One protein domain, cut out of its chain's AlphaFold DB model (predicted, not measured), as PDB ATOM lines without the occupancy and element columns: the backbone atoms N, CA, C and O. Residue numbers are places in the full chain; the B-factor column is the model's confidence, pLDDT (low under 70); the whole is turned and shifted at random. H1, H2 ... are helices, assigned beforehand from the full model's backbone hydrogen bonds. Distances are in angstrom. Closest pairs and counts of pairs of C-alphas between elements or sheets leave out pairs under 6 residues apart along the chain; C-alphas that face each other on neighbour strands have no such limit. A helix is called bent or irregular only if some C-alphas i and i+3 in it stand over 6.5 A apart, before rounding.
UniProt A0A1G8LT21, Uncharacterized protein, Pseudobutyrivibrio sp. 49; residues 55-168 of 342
ATOM      1  N   PHE A  55     216.117 348.666 260.865       87.88
ATOM      2  CA  PHE A  55     216.596 350.043 260.979       87.88
ATOM      3  C   PHE A  55     216.486 350.619 262.386       87.88
ATOM      4  O   PHE A  55     217.313 351.464 262.737       87.88
ATOM      5  N   ASP A  56     215.510 350.152 263.162       89.44
ATOM      6  CA  ASP A  56     215.295 350.578 264.542       89.44
ATOM      7  C   ASP A  56     216.388 350.018 265.468       89.44
ATOM      8  O   ASP A  56     216.809 350.692 266.403       89.44
ATOM      9  N   VAL A  57     216.913 348.824 265.160       90.31
ATOM     10  CA  VAL A  57     217.830 348.086 266.048       90.31
ATOM     11  C   VAL A  57     219.285 348.020 265.573       90.31
ATOM     12  O   VAL A  57     220.169 347.742 266.373       90.31
ATOM     13  N   GLN A  58     219.582 348.316 264.300       86.56
ATOM     14  CA  GLN A  58     220.923 348.148 263.699       86.56
ATOM     15  C   GLN A  58     222.057 348.914 264.405       86.56
ATOM     16  O   GLN A  58     223.224 348.574 264.236       86.56
ATOM     17  N   ASN A  59     221.730 349.970 265.157       88.50
ATOM     18  CA  ASN A  59     222.705 350.794 265.879       88.50
ATOM     19  C   ASN A  59     222.729 350.513 267.390       88.50
ATOM     20  O   ASN A  59     223.471 351.179 268.115       88.50
ATOM     21  N   ILE A  60     221.916 349.571 267.874       91.38
ATOM     22  CA  ILE A  60     221.893 349.190 269.284       91.38
ATOM     23  C   ILE A  60     223.098 348.292 269.555       91.38
ATOM     24  O   ILE A  60     223.250 347.222 268.968       91.38
ATOM     25  N   ASN A  61     223.965 348.738 270.462       91.81
ATOM     26  CA  ASN A  61     225.070 347.931 270.955       91.81
ATOM     27  C   ASN A  61     224.618 347.153 272.195       91.81
ATOM     28  O   ASN A  61     224.496 347.732 273.268       91.81
ATOM     29  N   ILE A  62     224.423 345.844 272.062       92.25
ATOM     30  CA  ILE A  62     224.004 344.955 273.159       92.25
ATOM     31  C   ILE A  62     224.981 344.911 274.348       92.25
ATOM     32  O   ILE A  62     224.549 344.625 275.461       92.25
ATOM     33  N   HIS A  63     226.249 345.294 274.151       93.38
ATOM     34  CA  HIS A  63     227.226 345.471 275.237       93.38
ATOM     35  C   HIS A  63     227.097 346.811 275.985       93.38
ATOM     36  O   HIS A  63     227.776 347.054 276.980       93.38
ATOM     37  N   ALA A  64     226.288 347.738 275.470       95.25
ATOM     38  CA  ALA A  64     226.111 349.066 276.037       95.25
ATOM     39  C   ALA A  64     224.781 349.683 275.578       95.25
ATOM     40  O   ALA A  64     224.771 350.629 274.784       95.25
ATOM     41  N   CYS A  65     223.665 349.168 276.092       95.62
ATOM     42  CA  CYS A  65     222.333 349.694 275.789       95.62
ATOM     43  C   CYS A  65     221.431 349.754 277.029       95.62
ATOM     44  O   CYS A  65     221.786 349.239 278.092       95.62
ATOM     45  N   THR A  66     220.303 350.456 276.919       97.19
ATOM     46  CA  THR A  66     219.271 350.480 277.966       97.19
ATOM     47  C   THR A  66     218.400 349.226 277.910       97.19
ATOM     48  O   THR A  66     218.408 348.486 276.926       97.19
ATOM     49  N   PHE A  67     217.618 348.973 278.962       96.62
ATOM     50  CA  PHE A  67     216.679 347.846 278.967       96.62
ATOM     51  C   PHE A  67     215.617 347.963 277.860       96.62
ATOM     52  O   PHE A  67     215.227 346.955 277.274       96.62
ATOM     53  N   ASP A  68     215.174 349.185 277.550       95.81
ATOM     54  CA  ASP A  68     214.221 349.437 276.463       95.81
ATOM     55  C   ASP A  68     214.839 349.129 275.095       95.81
ATOM     56  O   ASP A  68     214.224 348.417 274.303       95.81
ATOM     57  N   ASP A  69     216.086 349.554 274.861       95.50
ATOM     58  CA  ASP A  69     216.823 349.201 273.641       95.50
ATOM     59  C   ASP A  69     216.933 347.671 273.481       95.50
ATOM     60  O   ASP A  69     216.718 347.128 272.397       95.50
ATOM     61  N   PHE A  70     217.239 346.946 274.564       95.12
ATOM     62  CA  PHE A  70     217.297 345.484 274.528       95.12
ATOM     63  C   PHE A  70     215.927 344.850 274.239       95.12
ATOM     64  O   PHE A  70     215.845 343.883 273.481       95.12
ATOM     65  N   CYS A  71     214.839 345.392 274.797       94.50
ATOM     66  CA  CYS A  71     213.483 344.924 274.495       94.50
ATOM     67  C   CYS A  71     213.134 345.097 273.012       94.50
ATOM     68  O   CYS A  71     212.509 344.206 272.429       94.50
ATOM     69  N   ASP A  72     213.571 346.197 272.395       93.81
ATOM     70  CA  ASP A  72     213.374 346.428 270.966       93.81
ATOM     71  C   ASP A  72     214.147 345.401 270.118       93.81
ATOM     72  O   ASP A  72     213.603 344.834 269.165       93.81
ATOM     73  N   VAL A  73     215.387 345.076 270.506       91.25
ATOM     74  CA  VAL A  73     216.171 343.992 269.883       91.25
ATOM     75  C   VAL A  73     215.465 342.639 270.029       91.25
ATOM     76  O   VAL A  73     215.331 341.903 269.047       91.25
ATOM     77  N   ALA A  74     214.990 342.306 271.232       90.88
ATOM     78  CA  ALA A  74     214.329 341.034 271.511       90.88
ATOM     79  C   ALA A  74     213.040 340.865 270.689       90.88
ATOM     80  O   ALA A  74     212.800 339.805 270.104       90.88
ATOM     81  N   GLU A  75     212.230 341.920 270.567       90.62
ATOM     82  CA  GLU A  75     211.004 341.878 269.769       90.62
ATOM     83  C   GLU A  75     211.295 341.831 268.260       90.62
ATOM     84  O   GLU A  75     210.595 341.120 267.530       90.62
ATOM     85  N   PHE A  76     212.347 342.512 267.786       87.94
ATOM     86  CA  PHE A  76     212.823 342.381 266.407       87.94
ATOM     87  C   PHE A  76     213.221 340.930 266.080       87.94
ATOM     88  O   PHE A  76     212.757 340.373 265.078       87.94
ATOM     89  N   LEU A  77     214.041 340.295 266.926       84.00
ATOM     90  CA  LEU A  77     214.509 338.921 266.715       84.00
ATOM     91  C   LEU A  77     213.359 337.914 266.801       84.00
ATOM     92  O   LEU A  77     213.185 337.111 265.882       84.00
ATOM     93  N   ARG A  78     212.496 338.016 267.818       84.81
ATOM     94  CA  ARG A  78     211.292 337.176 267.940       84.81
ATOM     95  C   ARG A  78     210.372 337.300 266.728       84.81
ATOM     96  O   ARG A  78     209.839 336.308 266.243       84.81
ATOM     97  N   GLY A  79     210.215 338.513 266.195       78.56
ATOM     98  CA  GLY A  79     209.465 338.767 264.966       78.56
ATOM     99  C   GLY A  79     210.155 338.277 263.687       78.56
ATOM    100  O   GLY A  79     209.557 338.359 262.613       78.56
ATOM    101  N   SER A  80     211.402 337.807 263.764       76.12
ATOM    102  CA  SER A  80     212.214 337.391 262.616       76.12
ATOM    103  C   SER A  80     212.369 335.872 262.495       76.12
ATOM    104  O   SER A  80     212.432 335.374 261.371       76.12
ATOM    105  N   CYS A  81     212.392 335.123 263.605       72.62
ATOM    106  CA  CYS A  81     212.477 333.658 263.594       72.62
ATOM    107  C   CYS A  81     211.851 333.031 264.852       72.62
ATOM    108  O   CYS A  81     212.128 333.465 265.966       72.62
ATOM    109  N   ASN A  82     211.090 331.938 264.687       69.75
ATOM    110  CA  ASN A  82     210.495 331.187 265.808       69.75
ATOM    111  C   ASN A  82     211.541 330.554 266.744       69.75
ATOM    112  O   ASN A  82     211.204 330.179 267.862       69.75
ATOM    113  N   ALA A  83     212.796 330.418 266.303       68.06
ATOM    114  CA  ALA A  83     213.893 329.959 267.158       68.06
ATOM    115  C   ALA A  83     214.179 330.926 268.325       68.06
ATOM    116  O   ALA A  83     214.793 330.529 269.308       68.06
ATOM    117  N   PHE A  84     213.708 332.172 268.222       74.62
ATOM    118  CA  PHE A  84     213.831 333.214 269.237       74.62
ATOM    119  C   PHE A  84     212.525 333.419 270.012       74.62
ATOM    120  O   PHE A  84     212.264 334.516 270.497       74.62
ATOM    121  N   ASP A  85     211.643 332.423 270.093       82.75
ATOM    122  CA  ASP A  85     210.456 332.579 270.932       82.75
ATOM    123  C   ASP A  85     210.848 332.597 272.420       82.75
ATOM    124  O   ASP A  85     211.679 331.806 272.870       82.75
ATOM    125  N   TYR A  86     210.275 333.533 273.175       85.69
ATOM    126  CA  TYR A  86     210.574 333.747 274.592       85.69
ATOM    127  C   TYR A  86     209.341 334.233 275.349       85.69
ATOM    128  O   TYR A  86     208.429 334.849 274.784       85.69
ATOM    129  N   ASP A  87     209.336 334.013 276.665       89.31
ATOM    130  CA  ASP A  87     208.299 334.560 277.529       89.31
ATOM    131  C   ASP A  87     208.529 336.063 277.764       89.31
ATOM    132  O   ASP A  87     209.415 336.492 278.505       89.31
ATOM    133  N   LYS A  88     207.677 336.888 277.149       90.75
ATOM    134  CA  LYS A  88     207.673 338.343 277.353       90.75
ATOM    135  C   LYS A  88     207.509 338.746 278.811       90.75
ATOM    136  O   LYS A  88     208.083 339.747 279.227       90.75
ATOM    137  N   SER A  89     206.706 338.009 279.571       93.12
ATOM    138  CA  SER A  89     206.480 338.310 280.980       93.12
ATOM    139  C   SER A  89     207.737 338.062 281.813       93.12
ATOM    140  O   SER A  89     208.016 338.845 282.723       93.12
ATOM    141  N   LEU A  90     208.539 337.057 281.440       93.88
ATOM    142  CA  LEU A  90     209.852 336.830 282.027       93.88
ATOM    143  C   LEU A  90     210.799 337.990 281.712       93.88
ATOM    144  O   LEU A  90     211.362 338.547 282.651       93.88
ATOM    145  N   LEU A  91     210.936 338.399 280.442       94.88
ATOM    146  CA  LEU A  91     211.788 339.544 280.088       94.88
ATOM    147  C   LEU A  91     211.384 340.790 280.891       94.88
ATOM    148  O   LEU A  91     212.205 341.374 281.590       94.88
ATOM    149  N   GLU A  92     210.099 341.141 280.884       94.50
ATOM    150  CA  GLU A  92     209.571 342.297 281.615       94.50
ATOM    151  C   GLU A  92     209.777 342.212 283.137       94.50
ATOM    152  O   GLU A  92     209.899 343.240 283.807       94.50
ATOM    153  N   SER A  93     209.884 341.008 283.708       94.44
ATOM    154  CA  SER A  93     210.190 340.835 285.133       94.44
ATOM    155  C   SER A  93     211.583 341.365 285.516       94.44
ATOM    156  O   SER A  93     211.787 341.781 286.662       94.44
ATOM    157  N   PHE A  94     212.519 341.434 284.560       94.62
ATOM    158  CA  PHE A  94     213.850 342.006 284.763       94.62
ATOM    159  C   PHE A  94     213.856 343.536 284.774       94.62
ATOM    160  O   PHE A  94     214.770 344.117 285.352       94.62
ATOM    161  N   ARG A  95     212.832 344.206 284.226       93.94
ATOM    162  CA  ARG A  95     212.783 345.675 284.098       93.94
ATOM    163  C   ARG A  95     213.057 346.402 285.412       93.94
ATOM    164  O   ARG A  95     213.799 347.372 285.443       93.94
ATOM    165  N   ASN A  96     212.488 345.908 286.512       91.00
ATOM    166  CA  ASN A  96     212.633 346.529 287.833       91.00
ATOM    167  C   ASN A  96     214.044 346.387 288.436       91.00
ATOM    168  O   ASN A  96     214.289 346.908 289.523       91.00
ATOM    169  N   GLN A  97     214.947 345.655 287.781       93.50
ATOM    170  CA  GLN A  97     216.348 345.516 288.186       93.50
ATOM    171  C   GLN A  97     217.231 346.630 287.610       93.50
ATOM    172  O   GLN A  97     218.379 346.759 288.035       93.50
ATOM    173  N   PHE A  98     216.700 347.435 286.682       94.50
ATOM    174  CA  PHE A  98     217.444 348.465 285.971       94.50
ATOM    175  C   PHE A  98     216.759 349.826 286.091       94.50
ATOM    176  O   PHE A  98     215.534 349.933 286.021       94.50
ATOM    177  N   GLU A  99     217.553 350.883 286.244       93.62
ATOM    178  CA  GLU A  99     217.034 352.244 286.079       93.62
ATOM    179  C   GLU A  99     216.783 352.522 284.580       93.62
ATOM    180  O   GLU A  99     217.525 351.996 283.747       93.62
ATOM    181  N   PRO A 100     215.786 353.348 284.200       90.81
ATOM    182  CA  PRO A 100     215.398 353.526 282.794       90.81
ATOM    183  C   PRO A 100     216.547 353.936 281.861       90.81
ATOM    184  O   PRO A 100     216.649 353.444 280.743       90.81
ATOM    185  N   GLU A 101     217.447 354.805 282.324       93.56
ATOM    186  CA  GLU A 101     218.603 355.270 281.552       93.56
ATOM    187  C   GLU A 101     219.901 354.502 281.868       93.56
ATOM    188  O   GLU A 101     220.994 354.932 281.482       93.56
ATOM    189  N   GLN A 102     219.819 353.390 282.604       96.50
ATOM    190  CA  GLN A 102     220.985 352.581 282.936       96.50
ATOM    191  C   GLN A 102     221.493 351.848 281.695       96.50
ATOM    192  O   GLN A 102     220.772 351.069 281.079       96.50
ATOM    193  N   ILE A 103     222.761 352.078 281.363       96.88
ATOM    194  CA  ILE A 103     223.455 351.369 280.290       96.88
ATOM    195  C   ILE A 103     224.071 350.092 280.858       96.88
ATOM    196  O   ILE A 103     224.861 350.161 281.802       96.88
ATOM    197  N   ILE A 104     223.706 348.951 280.278       96.12
ATOM    198  CA  ILE A 104     224.096 347.605 280.702       96.12
ATOM    199  C   ILE A 104     224.660 346.829 279.508       96.12
ATOM    200  O   ILE A 104     224.268 347.055 278.359       96.12
ATOM    201  N   ASP A 105     225.575 345.908 279.799       95.88
ATOM    202  CA  ASP A 105     225.940 344.826 278.891       95.88
ATOM    203  C   ASP A 105     224.917 343.693 279.046       95.88
ATOM    204  O   ASP A 105     224.974 342.903 279.992       95.88
ATOM    205  N   PHE A 106     223.912 343.661 278.169       94.25
ATOM    206  CA  PHE A 106     222.840 342.667 278.256       94.25
ATOM    207  C   PHE A 106     223.271 341.284 277.773       94.25
ATOM    208  O   PHE A 106     222.649 340.293 278.154       94.25
ATOM    209  N   TYR A 107     224.343 341.201 276.983       91.12
ATOM    210  CA  TYR A 107     224.940 339.921 276.625       91.12
ATOM    211  C   TYR A 107     225.572 339.259 277.844       91.12
ATOM    212  O   TYR A 107     225.190 338.139 278.182       91.12
ATOM    213  N   GLU A 108     226.452 339.973 278.550       92.56
ATOM    214  CA  GLU A 108     227.055 339.463 279.787       92.56
ATOM    215  C   GLU A 108     225.986 339.210 280.858       92.56
ATOM    216  O   GLU A 108     225.997 338.165 281.500       92.56
ATOM    217  N   PHE A 109     225.003 340.107 281.008       95.00
ATOM    218  CA  PHE A 109     223.945 339.940 282.007       95.00
ATOM    219  C   PHE A 109     223.154 338.638 281.837       95.00
ATOM    220  O   PHE A 109     222.965 337.907 282.811       95.00
ATOM    221  N   PHE A 110     222.654 338.344 280.629       93.50
ATOM    222  CA  PHE A 110     221.852 337.137 280.417       93.50
ATOM    223  C   PHE A 110     222.705 335.864 280.400       93.50
ATOM    224  O   PHE A 110     222.201 334.832 280.852       93.50
ATOM    225  N   ASP A 111     223.975 335.932 279.976       90.12
ATOM    226  CA  ASP A 111     224.927 334.820 280.112       90.12
ATOM    227  C   ASP A 111     225.189 334.488 281.593       90.12
ATOM    228  O   ASP A 111     224.990 333.357 282.044       90.12
ATOM    229  N   ASP A 112     225.512 335.502 282.397       92.62
ATOM    230  CA  ASP A 112     225.729 335.350 283.834       92.62
ATOM    231  C   ASP A 112     224.463 334.869 284.549       92.62
ATOM    232  O   ASP A 112     224.522 334.031 285.456       92.62
ATOM    233  N   TYR A 113     223.291 335.381 284.163       94.19
ATOM    234  CA  TYR A 113     222.031 334.993 284.788       94.19
ATOM    235  C   TYR A 113     221.692 333.526 284.514       94.19
ATOM    236  O   TYR A 113     221.317 332.804 285.446       94.19
ATOM    237  N   ARG A 114     221.872 333.040 283.274       91.44
ATOM    238  CA  ARG A 114     221.691 331.608 282.990       91.44
ATOM    239  C   ARG A 114     222.721 330.763 283.741       91.44
ATOM    240  O   ARG A 114     222.346 329.734 284.300       91.44
ATOM    241  N   LEU A 115     223.980 331.196 283.848       90.44
ATOM    242  CA  LEU A 115     225.007 330.462 284.592       90.44
ATOM    243  C   LEU A 115     224.627 330.324 286.062       90.44
ATOM    244  O   LEU A 115     224.685 329.230 286.623       90.44
ATOM    245  N   GLN A 116     224.151 331.407 286.671       92.00
ATOM    246  CA  GLN A 116     223.650 331.381 288.040       92.00
ATOM    247  C   GLN A 116     222.448 330.445 288.203       92.00
ATOM    248  O   GLN A 116     222.337 329.785 289.238       92.00
ATOM    249  N   CYS A 117     221.550 330.369 287.215       91.75
ATOM    250  CA  CYS A 117     220.444 329.410 287.234       91.75
ATOM    251  C   CYS A 117     220.966 327.967 287.234       91.75
ATOM    252  O   CYS A 117     220.553 327.180 288.086       91.75
ATOM    253  N   ALA A 118     221.928 327.648 286.362       88.75
ATOM    254  CA  ALA A 118     222.561 326.329 286.305       88.75
ATOM    255  C   ALA A 118     223.314 325.981 287.604       88.75
ATOM    256  O   ALA A 118     223.165 324.883 288.140       88.75
ATOM    257  N   GLN A 119     224.074 326.923 288.170       86.81
ATOM    258  CA  GLN A 119     224.791 326.735 289.438       86.81
ATOM    259  C   GLN A 119     223.840 326.445 290.607       86.81
ATOM    260  O   GLN A 119     224.132 325.586 291.439       86.81
ATOM    261  N   LYS A 120     222.685 327.125 290.642       86.88
ATOM    262  CA  LYS A 120     221.617 326.923 291.638       86.88
ATOM    263  C   LYS A 120     220.714 325.723 291.331       86.88
ATOM    264  O   LYS A 120     219.781 325.472 292.084       86.88
ATOM    265  N   GLY A 121     220.932 325.023 290.215       82.81
ATOM    266  CA  GLY A 121     220.079 323.915 289.784       82.81
ATOM    267  C   GLY A 121     218.642 324.321 289.431       82.81
ATOM    268  O   GLY A 121     217.759 323.475 289.464       82.81
ATOM    269  N   ASN A 122     218.374 325.591 289.111       89.44
ATOM    270  CA  ASN A 122     217.057 326.032 288.643       89.44
ATOM    271  C   ASN A 122     216.976 325.900 287.117       89.44
ATOM    272  O   ASN A 122     217.091 326.889 286.387       89.44
ATOM    273  N   MET A 123     216.819 324.664 286.640       89.19
ATOM    274  CA  MET A 123     216.901 324.377 285.210       89.19
ATOM    275  C   MET A 123     215.688 324.849 284.414       89.19
ATOM    276  O   MET A 123     215.840 325.240 283.260       89.19
ATOM    277  N   VAL A 124     214.512 324.927 285.038       89.50
ATOM    278  CA  VAL A 124     213.327 325.530 284.415       89.50
ATOM    279  C   VAL A 124     213.627 326.977 284.019       89.50
ATOM    280  O   VAL A 124     213.561 327.311 282.839       89.50
ATOM    281  N   LEU A 125     214.064 327.805 284.973       91.00
ATOM    282  CA  LEU A 125     214.394 329.206 284.695       91.00
ATOM    283  C   LEU A 125     215.606 329.342 283.764       91.00
ATOM    284  O   LEU A 125     215.617 330.219 282.908       91.00
ATOM    285  N   TYR A 126     216.610 328.468 283.894       91.38
ATOM    286  CA  TYR A 126     217.724 328.410 282.945       91.38
ATOM    287  C   TYR A 126     217.212 328.294 281.503       91.38
ATOM    288  O   TYR A 126     217.586 329.101 280.656       91.38
ATOM    289  N   HIS A 127     216.322 327.334 281.232       86.31
ATOM    290  CA  HIS A 127     215.794 327.105 279.887       86.31
ATOM    291  C   HIS A 127     214.879 328.234 279.403       86.31
ATOM    292  O   HIS A 127     214.842 328.490 278.202       86.31
ATOM    293  N   GLU A 128     214.190 328.942 280.300       89.06
ATOM    294  CA  GLU A 128     213.422 330.138 279.935       89.06
ATOM    295  C   GLU A 128     214.324 331.345 279.600       89.06
ATOM    296  O   GLU A 128     213.944 332.196 278.795       89.06
ATOM    297  N   VAL A 129     215.531 331.418 280.178       90.62
ATOM    298  CA  VAL A 129     216.508 332.498 279.941       90.62
ATOM    299  C   VAL A 129     217.359 332.254 278.692       90.62
ATOM    300  O   VAL A 129     217.759 333.218 278.039       90.62
ATOM    301  N   VAL A 130     217.623 330.994 278.322       87.44
ATOM    302  CA  VAL A 130     218.442 330.636 277.144       87.44
ATOM    303  C   VAL A 130     218.037 331.403 275.872       87.44
ATOM    304  O   VAL A 130     218.932 331.965 275.242       87.44
ATOM    305  N   PRO A 131     216.745 331.527 275.499       86.00
ATOM    306  CA  PRO A 131     216.340 332.320 274.337       86.00
ATOM    307  C   PRO A 131     216.742 333.802 274.409       86.00
ATOM    308  O   PRO A 131     217.115 334.377 273.389       86.00
ATOM    309  N   LEU A 132     216.713 334.422 275.596       89.62
ATOM    310  CA  LEU A 132     217.116 335.824 275.787       89.62
ATOM    311  C   LEU A 132     218.624 336.002 275.595       89.62
ATOM    312  O   LEU A 132     219.069 336.941 274.938       89.62
ATOM    313  N   ALA A 133     219.412 335.070 276.128       88.44
ATOM    314  CA  ALA A 133     220.858 335.078 275.959       88.44
ATOM    315  C   ALA A 133     221.258 334.793 274.495       88.44
ATOM    316  O   ALA A 133     222.099 335.488 273.924       88.44
ATOM    317  N   GLN A 134     220.561 333.854 273.842       84.56
ATOM    318  CA  GLN A 134     220.715 333.557 272.419       84.56
ATOM    319  C   GLN A 134     220.436 334.791 271.550       84.56
ATOM    320  O   GLN A 134     221.151 335.028 270.576       84.56
ATOM    321  N   MET A 135     219.427 335.601 271.881       85.44
ATOM    322  CA  MET A 135     219.154 336.853 271.167       85.44
ATOM    323  C   MET A 135     220.299 337.851 271.269       85.44
ATOM    324  O   MET A 135     220.688 338.439 270.259       85.44
ATOM    325  N   ALA A 136     220.847 338.029 272.473       86.50
ATOM    326  CA  ALA A 136     221.975 338.922 272.689       86.50
ATOM    327  C   ALA A 136     223.185 338.492 271.840       86.50
ATOM    328  O   ALA A 136     223.775 339.323 271.148       86.50
ATOM    329  N   GLU A 137     223.494 337.189 271.810       84.25
ATOM    330  CA  GLU A 137     224.560 336.639 270.963       84.25
ATOM    331  C   GLU A 137     224.286 336.862 269.466       84.25
ATOM    332  O   GLU A 137     225.169 337.303 268.731       84.25
ATOM    333  N   ASN A 138     223.063 336.604 268.996       80.56
ATOM    334  CA  ASN A 138     222.725 336.802 267.584       80.56
ATOM    335  C   ASN A 138     222.855 338.261 267.171       80.56
ATOM    336  O   ASN A 138     223.391 338.552 266.104       80.56
ATOM    337  N   MET A 139     222.416 339.188 268.020       81.56
ATOM    338  CA  MET A 139     222.562 340.610 267.734       81.56
ATOM    339  C   MET A 139     224.038 341.037 267.731       81.56
ATOM    340  O   MET A 139     224.448 341.818 266.873       81.56
ATOM    341  N   MET A 140     224.863 340.487 268.629       80.62
ATOM    342  CA  MET A 140     226.321 340.661 268.589       80.62
ATOM    343  C   MET A 140     226.909 340.141 267.271       80.62
ATOM    344  O   MET A 140     227.771 340.777 266.664       80.62
ATOM    345  N   TRP A 141     226.456 338.978 266.807       77.25
ATOM    346  CA  TRP A 141     226.924 338.407 265.551       77.25
ATOM    347  C   TRP A 141     226.510 339.276 264.359       77.25
ATOM    348  O   TRP A 141     227.338 339.551 263.493       77.25
ATOM    349  N   MET A 142     225.274 339.774 264.350       75.81
ATOM    350  CA  MET A 142     224.754 340.685 263.330       75.81
ATOM    351  C   MET A 142     225.460 342.043 263.299       75.81
ATOM    352  O   MET A 142     225.605 342.616 262.226       75.81
ATOM    353  N   SER A 143     225.892 342.577 264.443       72.56
ATOM    354  CA  SER A 143     226.612 343.857 264.492       72.56
ATOM    355  C   SER A 143     228.083 343.719 264.082       72.56
ATOM    356  O   SER A 143     228.644 344.630 263.472       72.56
ATOM    357  N   ASN A 144     228.702 342.572 264.381       71.19
ATOM    358  CA  ASN A 144     230.105 342.291 264.072       71.19
ATOM    359  C   ASN A 144     230.335 341.744 262.656       71.19
ATOM    360  O   ASN A 144     231.453 341.833 262.144       71.19
ATOM    361  N   ASN A 145     229.312 341.168 262.025       68.25
ATOM    362  CA  ASN A 145     229.389 340.616 260.675       68.25
ATOM    363  C   ASN A 145     228.522 341.432 259.714       68.25
ATOM    364  O   ASN A 145     227.454 341.912 260.074       68.25
ATOM    365  N   GLU A 146     228.952 341.567 258.458       62.72
ATOM    366  CA  GLU A 146     228.078 342.134 257.429       62.72
ATOM    367  C   GLU A 146     226.884 341.195 257.225       62.72
ATOM    368  O   GLU A 146     227.038 340.074 256.737       62.72
ATOM    369  N   ILE A 147     225.686 341.641 257.605       64.75
ATOM    370  CA  ILE A 147     224.464 340.880 257.358       64.75
ATOM    371  C   ILE A 147     224.246 340.789 255.847       64.75
ATOM    372  O   ILE A 147     224.048 341.793 255.162       64.75
ATOM    373  N   ILE A 148     224.237 339.565 255.326       61.84
ATOM    374  CA  ILE A 148     223.977 339.289 253.914       61.84
ATOM    375  C   ILE A 148     222.464 339.101 253.747       61.84
ATOM    376  O   ILE A 148     221.952 337.986 253.806       61.84
ATOM    377  N   GLY A 149     221.729 340.199 253.574       70.19
ATOM    378  CA  GLY A 149     220.284 340.161 253.345       70.19
ATOM    379  C   GLY A 149     219.774 341.405 252.625       70.19
ATOM    380  O   GLY A 149     220.196 342.521 252.919       70.19
ATOM    381  N   GLU A 150     218.860 341.224 251.671       77.12
ATOM    382  CA  GLU A 150     218.179 342.346 251.024       77.12
ATOM    383  C   GLU A 150     217.107 342.920 251.965       77.12
ATOM    384  O   GLU A 150     216.303 342.184 252.540       77.12
ATOM    385  N   LEU A 151     217.092 344.246 252.118       79.62
ATOM    386  CA  LEU A 151     216.118 344.969 252.934       79.62
ATOM    387  C   LEU A 151     215.073 345.655 252.047       79.62
ATOM    388  O   LEU A 151     215.377 346.203 250.986       79.62
ATOM    389  N   THR A 152     213.833 345.669 252.519       82.12
ATOM    390  CA  THR A 152     212.774 346.548 252.012       82.12
ATOM    391  C   THR A 152     213.070 348.014 252.357       82.12
ATOM    392  O   THR A 152     213.910 348.309 253.209       82.12
ATOM    393  N   SER A 153     212.351 348.955 251.733       82.88
ATOM    394  CA  SER A 153     212.456 350.390 252.061       82.88
ATOM    395  C   SER A 153     212.156 350.706 253.523       82.88
ATOM    396  O   SER A 153     212.631 351.715 254.036       82.88
ATOM    397  N   ASP A 154     211.385 349.834 254.168       81.50
ATOM    398  CA  ASP A 154     210.892 350.005 255.528       81.50
ATOM    399  C   ASP A 154     211.734 349.191 256.532       81.50
ATOM    400  O   ASP A 154     211.336 349.015 257.676       81.50
ATOM    401  N   GLY A 155     212.903 348.684 256.112       78.25
ATOM    402  CA  GLY A 155     213.892 348.077 257.007       78.25
ATOM    403  C   GLY A 155     213.641 346.615 257.373       78.25
ATOM    404  O   GLY A 155     214.257 346.112 258.306       78.25
ATOM    405  N   PHE A 156     212.760 345.907 256.664       83.25
ATOM    406  CA  PHE A 156     212.537 344.467 256.865       83.25
ATOM    407  C   PHE A 156     213.325 343.627 255.864       83.25
ATOM    408  O   PHE A 156     213.352 343.970 254.682       83.25
ATOM    409  N   PHE A 157     213.891 342.504 256.308       78.12
ATOM    410  CA  PHE A 157     214.542 341.536 255.424       78.12
ATOM    411  C   PHE A 157     213.531 340.885 254.472       78.12
ATOM    412  O   PHE A 157     212.458 340.448 254.890       78.12
ATOM    413  N   THR A 158     213.871 340.820 253.183       75.12
ATOM    414  CA  THR A 158     213.038 340.187 252.143       75.12
ATOM    415  C   THR A 158     213.104 338.659 252.195       75.12
ATOM    416  O   THR A 158     212.214 337.981 251.681       75.12
ATOM    417  N   THR A 159     214.132 338.114 252.846       72.06
ATOM    418  CA  THR A 159     214.351 336.684 253.086       72.06
ATOM    419  C   THR A 159     214.710 336.441 254.548       72.06
ATOM    420  O   THR A 159     215.283 337.311 255.198       72.06
ATOM    421  N   ASN A 160     214.429 335.245 255.071       69.81
ATOM    422  CA  ASN A 160     214.853 334.891 256.425       69.81
ATOM    423  C   ASN A 160     216.383 334.706 256.486       69.81
ATOM    424  O   ASN A 160     216.912 333.719 255.970       69.81
ATOM    425  N   ILE A 161     217.073 335.646 257.137       70.75
ATOM    426  CA  ILE A 161     218.530 335.620 257.347       70.75
ATOM    427  C   ILE A 161     218.967 334.677 258.483       70.75
ATOM    428  O   ILE A 161     220.150 334.395 258.616       70.75
ATOM    429  N   PHE A 162     218.020 334.156 259.268       70.25
ATOM    430  CA  PHE A 162     218.241 333.233 260.390       70.25
ATOM    431  C   PHE A 162     217.883 331.781 260.030       70.25
ATOM    432  O   PHE A 162     217.486 330.994 260.886       70.25
ATOM    433  N   SER A 163     217.928 331.442 258.739       55.69
ATOM    434  CA  SER A 163     217.502 330.136 258.215       55.69
ATOM    435  C   SER A 163     218.560 329.036 258.340       55.69
ATOM    436  O   SER A 163     218.216 327.860 258.235       55.69
ATOM    437  N   ASP A 164     219.819 329.391 258.601       51.22
ATOM    438  CA  ASP A 164     220.904 328.440 258.832       51.22
ATOM    439  C   ASP A 164     221.200 328.333 260.337       51.22
ATOM    440  O   ASP A 164     221.294 329.335 261.048       51.22
ATOM    441  N   VAL A 165     221.379 327.104 260.824       46.72
ATOM    442  CA  VAL A 165     221.803 326.806 262.203       46.72
ATOM    443  C   VAL A 165     223.145 327.485 262.508       46.72
ATOM    444  O   VAL A 165     223.385 327.889 263.642       46.72
ATOM    445  N   CYS A 166     223.988 327.692 261.489       41.34
ATOM    446  CA  CYS A 166     225.228 328.464 261.599       41.34
ATOM    447  C   CYS A 166     225.000 329.980 261.766       41.34
ATOM    448  O   CYS A 166     225.866 330.658 262.312       41.34
ATOM    449  N   SER A 167     223.870 330.519 261.292       46.28
ATOM    450  CA  SER A 167     223.488 331.938 261.445       46.28
ATOM    451  C   SER A 167     222.808 332.230 262.774       46.28
ATOM    452  O   SER A 167     222.725 333.389 263.160       46.28
ATOM    453  N   LEU A 168     222.308 331.192 263.447       52.22
ATOM    454  CA  LEU A 168     221.581 331.314 264.703       52.22
ATOM    455  C   LEU A 168     222.483 331.456 265.928       52.22
ATOM    456  O   LEU A 168     221.922 331.608 267.000       52.22
TER     457      LEU A 168
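What this domain is: This is residues 55 to 168 of the 342 residues of an uncharacterized protein of Pseudobutyrivibrio sp. 49 (UniProt A0A1G8LT21). The long helix H4 folds back along H3 as a helical hairpin, and H1 crosses H4 about perpendicular to it, with the short H2 near H1 and H4. Beyond the last residue of H4, the long unnamed stretch of residues 145 to 168 runs out to one end of the long axis, around Ser 153, and then folds back toward H4; the turn between H3 and H4 makes the other end. The printed part has 114 residues with four named helices, in the order H1, H2, H3, H4, and no named strand. Its class is all helix, though under half of the residues, 54 of 114, are in named elements. The whole is compact, with a radius of gyration of the C-alphas of 14.3 A and spans of 44 by 32 by 24 A.

Where its parts are: Residues 55 to 66 hold no named element. H1 is residues 67 to 78, 16.3 A from first to last C-alpha, and begins at C-alpha 67 at (216.679, 347.846, 278.967). H2 is the short helix of residues 88 to 93. H3 is residues 106 to 119, 19.6 A long, with C-alpha 106 at (222.840, 342.667, 278.256). H4 is residues 123 to 144, 30.7 A long, and ends at C-alpha 144 at (230.105, 342.291, 264.072). H4 is irregular, but only just: C-alphas 128 and 131 are 6.7 A apart. It has a kink of 31 degrees near residue 130.

How they stand to each other: H1 touches H4 about perpendicular, at 90 degrees, with residues 73 to 77 of H1 and 132 to 139 of H4 alone; the closest C-alphas are those of Ala 74 and Met 135, 6.4 A apart. H1 and H2 are close but not clearly touching, at a shallow tilt of 18 degrees, opposite ways; their closest C-alphas, of Cys 71 and Leu 91, are 7.9 A apart. H2 and H4 are also close but not clearly touching, with the C-alphas of Leu 91 and Leu 132 the closest at 7.8 A. H2 and H3 are apart. H1 and H3 are close but not clearly touching, the closest C-alphas being those of Phe 70 and Phe 106, 7.2 A apart. H3 and H4 form a helical hairpin: they touch at a shallow tilt of 27 degrees, opposite ways, closest at the C-alphas of Phe 110 and Ala 133, 5.0 A apart. In H1, H2 and H3 every O i to N i+4 pair is within hydrogen-bond range; in H4 it is 16 of 18.

The domain as a whole: The C-alphas of Lys 120 and Ser 153, the two farthest apart, are 46.9 A apart. The printed part has no cut. The link from H1 to H2 is short, that from H2 to H3 is long, with 12 residues, and that from H3 to H4 is tight. The mean pLDDT of the printed part is 84.3; residues 82 to 83, 145 to 148, 160 and 163 to 168 of this predicted model are under 70.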